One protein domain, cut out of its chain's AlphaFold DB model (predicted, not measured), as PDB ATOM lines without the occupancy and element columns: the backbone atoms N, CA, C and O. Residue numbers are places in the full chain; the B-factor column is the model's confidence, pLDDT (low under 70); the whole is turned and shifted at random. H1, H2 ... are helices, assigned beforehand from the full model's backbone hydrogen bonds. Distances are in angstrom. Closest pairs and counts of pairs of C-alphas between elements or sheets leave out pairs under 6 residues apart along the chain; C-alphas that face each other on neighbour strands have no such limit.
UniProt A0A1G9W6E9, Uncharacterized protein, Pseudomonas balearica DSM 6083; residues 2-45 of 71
ATOM      1  N   LEU A   2     193.492 217.255 206.688       54.53
ATOM      2  CA  LEU A   2     193.128 216.107 205.855       54.53
ATOM      3  C   LEU A   2     192.341 216.611 204.649       54.53
ATOM      4  O   LEU A   2     191.284 217.218 204.804       54.53
ATOM      5  N   LEU A   3     192.914 216.411 203.470       61.94
ATOM      6  CA  LEU A   3     192.303 216.734 202.193       61.94
ATOM      7  C   LEU A   3     191.245 215.663 201.915       61.94
ATOM      8  O   LEU A   3     191.569 214.593 201.411       61.94
ATOM      9  N   VAL A   4     190.004 215.921 202.327       67.19
ATOM     10  CA  VAL A   4     188.860 215.114 201.881       67.19
ATOM     11  C   VAL A   4     188.798 215.254 200.367       67.19
ATOM     12  O   VAL A   4     188.874 216.373 199.847       67.19
ATOM     13  N   ASN A   5     188.760 214.129 199.660       68.50
ATOM     14  CA  ASN A   5     188.826 214.166 198.212       68.50
ATOM     15  C   ASN A   5     187.473 214.679 197.708       68.50
ATOM     16  O   ASN A   5     186.429 214.143 198.053       68.50
ATOM     17  N   THR A   6     187.462 215.754 196.921       77.06
ATOM     18  CA  THR A   6     186.201 216.339 196.423       77.06
ATOM     19  C   THR A   6     185.625 215.555 195.243       77.06
ATOM     20  O   THR A   6     184.579 215.912 194.703       77.06
ATOM     21  N   LEU A   7     186.338 214.523 194.789       79.12
ATOM     22  CA  LEU A   7     185.874 213.604 193.766       79.12
ATOM     23  C   LEU A   7     184.807 212.677 194.359       79.12
ATOM     24  O   LEU A   7     185.031 212.100 195.420       79.12
ATOM     25  N   PRO A   8     183.670 212.488 193.671       78.25
ATOM     26  CA  PRO A   8     182.670 211.534 194.116       78.25
ATOM     27  C   PRO A   8     183.276 210.121 194.127       78.25
ATOM     28  O   PRO A   8     184.080 209.793 193.239       78.25
ATOM     29  N   PRO A   9     182.907 209.276 195.103       77.31
ATOM     30  CA  PRO A   9     183.515 207.967 195.301       77.31
ATOM     31  C   PRO A   9     183.424 207.086 194.053       77.31
ATOM     32  O   PRO A   9     184.343 206.312 193.803       77.31
ATOM     33  N   GLU A  10     182.403 207.242 193.209       84.00
ATOM     34  CA  GLU A  10     182.221 206.531 191.935       84.00
ATOM     35  C   GLU A  10     183.380 206.752 190.952       84.00
ATOM     36  O   GLU A  10     183.646 205.900 190.108       84.00
ATOM     37  N   ARG A  11     184.095 207.874 191.077       85.44
ATOM     38  CA  ARG A  11     185.219 208.257 190.208       85.44
ATOM     39  C   ARG A  11     186.589 207.967 190.820       85.44
ATOM     40  O   ARG A  11     187.598 208.273 190.189       85.44
ATOM     41  N   MET A  12     186.634 207.407 192.026       85.75
ATOM     42  CA  MET A  12     187.876 207.089 192.729       85.75
ATOM     43  C   MET A  12     188.348 205.670 192.422       85.75
ATOM     44  O   MET A  12     187.539 204.739 192.343       85.75
ATOM     45  N   THR A  13     189.665 205.484 192.316       90.69
ATOM     46  CA  THR A  13     190.239 204.134 192.294       90.69
ATOM     47  C   THR A  13     190.099 203.477 193.675       90.69
ATOM     48  O   THR A  13     189.968 204.182 194.685       90.69
ATOM     49  N   PRO A  14     190.126 202.136 193.766       90.50
ATOM     50  CA  PRO A  14     190.070 201.435 195.049       90.50
ATOM     51  C   PRO A  14     191.126 201.925 196.053       90.50
ATOM     52  O   PRO A  14     190.826 202.124 197.228       90.50
ATOM     53  N   GLU A  15     192.342 202.206 195.586       88.62
ATOM     54  CA  GLU A  15     193.465 202.669 196.407       88.62
ATOM     55  C   GLU A  15     193.197 204.060 196.988       88.62
ATOM     56  O   GLU A  15     193.465 204.313 198.163       88.62
ATOM     57  N   GLN A  16     192.616 204.955 196.184       86.88
ATOM     58  CA  GLN A  16     192.249 206.299 196.623       86.88
ATOM     59  C   GLN A  16     191.159 206.259 197.697       86.88
ATOM     60  O   GLN A  16     191.246 207.001 198.675       86.88
ATOM     61  N   ARG A  17     190.164 205.372 197.553       86.81
ATOM     62  CA  ARG A  17     189.111 205.197 198.568       86.81
ATOM     63  C   ARG A  17     189.689 204.674 199.879       86.81
ATOM     64  O   ARG A  17     189.356 205.187 200.942       86.81
ATOM     65  N   CYS A  18     190.595 203.697 199.818       90.69
ATOM     66  CA  CYS A  18     191.269 203.175 201.007       90.69
ATOM     67  C   CYS A  18     192.097 204.249 201.726       90.69
ATOM     68  O   CYS A  18     192.044 204.340 202.952       90.69
ATOM     69  N   ALA A  19     192.830 205.080 200.984       88.94
ATOM     70  CA  ALA A  19     193.604 206.175 201.562       88.94
ATOM     71  C   ALA A  19     192.704 207.217 202.248       88.94
ATOM     72  O   ALA A  19     193.017 207.681 203.348       88.94
ATOM     73  N   GLU A  20     191.566 207.550 201.639       88.31
ATOM     74  CA  GLU A  20     190.593 208.467 202.229       88.31
ATOM     75  C   GLU A  20     189.959 207.889 203.498       88.31
ATOM     76  O   GLU A  20     189.935 208.560 204.531       88.31
ATOM     77  N   LEU A  21     189.529 206.623 203.464       89.12
ATOM     78  CA  LEU A  21     188.997 205.924 204.634       89.12
ATOM     79  C   LEU A  21     190.014 205.877 205.777       89.12
ATOM     80  O   LEU A  21     189.660 206.153 206.923       89.12
ATOM     81  N   ALA A  22     191.281 205.584 205.478       91.44
ATOM     82  CA  ALA A  22     192.349 205.596 206.472       91.44
ATOM     83  C   ALA A  22     192.530 206.993 207.091       91.44
ATOM     84  O   ALA A  22     192.665 207.118 208.310       91.44
ATOM     85  N   GLY A  23     192.475 208.049 206.274       89.44
ATOM     86  CA  GLY A  23     192.539 209.434 206.736       89.44
ATOM     87  C   GLY A  23     191.358 209.823 207.630       89.44
ATOM     88  O   GLY A  23     191.557 210.384 208.711       89.44
ATOM     89  N   LEU A  24     190.133 209.480 207.222       88.56
ATOM     90  CA  LEU A  24     188.913 209.709 208.001       88.56
ATOM     91  C   LEU A  24     188.950 208.962 209.339       88.56
ATOM     92  O   LEU A  24     188.641 209.550 210.379       88.56
ATOM     93  N   LEU A  25     189.381 207.699 209.329       91.06
ATOM     94  CA  LEU A  25     189.520 206.883 210.533       91.06
ATOM     95  C   LEU A  25     190.561 207.476 211.487       91.06
ATOM     96  O   LEU A  25     190.286 207.633 212.677       91.06
ATOM     97  N   ALA A  26     191.731 207.864 210.976       91.62
ATOM     98  CA  ALA A  26     192.778 208.490 211.775       91.62
ATOM     99  C   ALA A  26     192.297 209.805 212.413       91.62
ATOM    100  O   ALA A  26     192.513 210.023 213.606       91.62
ATOM    101  N   ALA A  27     191.582 210.654 211.665       87.44
ATOM    102  CA  ALA A  27     190.960 211.858 212.220       87.44
ATOM    103  C   ALA A  27     189.924 211.539 213.300       87.44
ATOM    104  O   ALA A  27     189.895 212.212 214.331       87.44
ATOM    105  N   GLY A  28     189.079 210.531 213.070       86.06
ATOM    106  CA  GLY A  28     188.098 210.053 214.041       86.06
ATOM    107  C   GLY A  28     188.760 209.656 215.357       86.06
ATOM    108  O   GLY A  28     188.424 210.207 216.402       86.06
ATOM    109  N   LEU A  29     189.773 208.792 215.292       88.44
ATOM    110  CA  LEU A  29     190.525 208.336 216.462       88.44
ATOM    111  C   LEU A  29     191.249 209.481 217.177       88.44
ATOM    112  O   LEU A  29     191.222 209.551 218.405       88.44
ATOM    113  N   CYS A  30     191.864 210.401 216.430       87.69
ATOM    114  CA  CYS A  30     192.491 211.587 217.011       87.69
ATOM    115  C   CYS A  30     191.474 212.449 217.762       87.69
ATOM    116  O   CYS A  30     191.750 212.837 218.893       87.69
ATOM    117  N   ARG A  31     190.296 212.714 217.181       82.88
ATOM    118  CA  ARG A  31     189.226 213.475 217.848       82.88
ATOM    119  C   ARG A  31     188.737 212.783 219.116       82.88
ATOM    120  O   ARG A  31     188.619 213.442 220.139       82.88
ATOM    121  N   MET A  32     188.526 211.469 219.078       80.44
ATOM    122  CA  MET A  32     188.082 210.705 220.253       80.44
ATOM    123  C   MET A  32     189.088 210.753 221.406       80.44
ATOM    124  O   MET A  32     188.701 210.728 222.569       80.44
ATOM    125  N   ARG A  33     190.385 210.825 221.093       82.19
ATOM    126  CA  ARG A  33     191.454 210.907 222.094       82.19
ATOM    127  C   ARG A  33     191.731 212.328 222.580       82.19
ATOM    128  O   ARG A  33     192.547 212.499 223.482       82.19
ATOM    129  N   GLN A  34     191.092 213.350 222.008       80.50
ATOM    130  CA  GLN A  34     191.252 214.711 222.505       80.50
ATOM    131  C   GLN A  34     190.529 214.859 223.852       80.50
ATOM    132  O   GLN A  34     189.340 214.551 223.944       80.50
ATOM    133  N   PRO A  35     191.197 215.398 224.889       67.19
ATOM    134  CA  PRO A  35     190.621 215.531 226.232       67.19
ATOM    135  C   PRO A  35     189.364 216.418 226.254       67.19
ATOM    136  O   PRO A  35     188.499 216.270 227.112       67.19
ATOM    137  N   ASN A  36     189.226 217.304 225.265       61.34
ATOM    138  CA  ASN A  36     188.079 218.194 225.118       61.34
ATOM    139  C   ASN A  36     186.828 217.483 224.574       61.34
ATOM    140  O   ASN A  36     185.725 217.987 224.773       61.34
ATOM    141  N   PHE A  37     186.965 216.323 223.919       58.34
ATOM    142  CA  PHE A  37     185.819 215.565 223.408       58.34
ATOM    143  C   PHE A  37     185.009 214.946 224.553       58.34
ATOM    144  O   PHE A  37     183.788 215.067 224.574       58.34
ATOM    145  N   ALA A  38     185.685 214.395 225.566       56.53
ATOM    146  CA  ALA A  38     185.035 213.895 226.781       56.53
ATOM    147  C   ALA A  38     184.291 215.002 227.551       56.53
ATOM    148  O   ALA A  38     183.257 214.748 228.161       56.53
ATOM    149  N   LYS A  39     184.791 216.244 227.489       54.38
ATOM    150  CA  LYS A  39     184.141 217.409 228.102       54.38
ATOM    151  C   LYS A  39     182.927 217.878 227.292       54.38
ATOM    152  O   LYS A  39     181.900 218.163 227.886       54.38
ATOM    153  N   SER A  40     183.025 217.880 225.959       55.19
ATOM    154  CA  SER A  40     181.926 218.243 225.050       55.19
ATOM    155  C   SER A  40     180.784 217.228 225.040       55.19
ATOM    156  O   SER A  40     179.639 217.632 224.899       55.19
ATOM    157  N   ALA A  41     181.076 215.932 225.182       56.38
ATOM    158  CA  ALA A  41     180.055 214.884 225.242       56.38
ATOM    159  C   ALA A  41     179.167 214.990 226.495       56.38
ATOM    160  O   ALA A  41     178.049 214.492 226.492       56.38
ATOM    161  N   ASN A  42     179.671 215.642 227.549       54.03
ATOM    162  CA  ASN A  42     179.000 215.775 228.841       54.03
ATOM    163  C   ASN A  42     178.493 217.199 229.122       54.03
ATOM    164  O   ASN A  42     177.868 217.449 230.149       54.03
ATOM    165  N   THR A  43     178.777 218.155 228.237       52.03
ATOM    166  CA  THR A  43     178.185 219.491 228.299       52.03
ATOM    167  C   THR A  43     177.050 219.553 227.290       52.03
ATOM    168  O   THR A  43     177.341 219.425 226.098       52.03
ATOM    169  N   PRO A  44     175.791 219.777 227.708       55.44
ATOM    170  CA  PRO A  44     174.732 220.112 226.770       55.44
ATOM    171  C   PRO A  44     175.142 221.415 226.090       55.44
ATOM    172  O   PRO A  44     175.121 222.494 226.679       55.44
ATOM    173  N   GLN A  45     175.650 221.295 224.869       54.31
ATOM    174  CA  GLN A  45     175.985 222.446 224.061       54.31
ATOM    175  C   GLN A  45     174.643 223.072 223.685       54.31
ATOM    176  O   GLN A  45     173.851 222.430 223.001       54.31
TER     177      GLN A  45
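This is residues 2 to 45 of the 71 residues of an uncharacterized protein of Pseudomonas balearica DSM 6083 (UniProt A0A1G9W6E9). An unnamed stretch, residues 2 to 13, folds back beside one long helix, H1, and at H1's far end the short helix H2 turns off like the foot of an L. H1 makes the long axis of this rod, and residues 28 to 45 stand free. The printed part has 44 residues with two named helices, H1 then H2, and no named strand: all helix. It is extended, with a radius of gyration of the C-alphas of 14.4 A and spans of 40 by 18 by 13 A.

Start at C-alpha 2, (193.128, 216.107, 205.855). Find C-alpha 14 at (190.070, 201.435, 195.049); from there H1, residues 14 to 32, runs 26.9 A. H2, residues 35 to 40, ends at C-alpha 40, (181.926, 218.243, 225.050), 9.2 A from its first C-alpha.

Look at Arg 31 and Phe 37: H1 and H2 are close but not clearly touching, and these closest C-alphas are 6.8 A apart. Their lines are about perpendicular, at 80 degrees. Every O i to N i+4 pair is within hydrogen-bond range in H1, and 1 of 2 in H2.

The C-alphas farthest apart, of Thr 13 and Pro 44, are 41.0 A apart. The printed part has no cut, and the link from H1 to H2 is tight. Read the B-factor column: pLDDT is under 70 at residues 2 to 5 and 35 to 45.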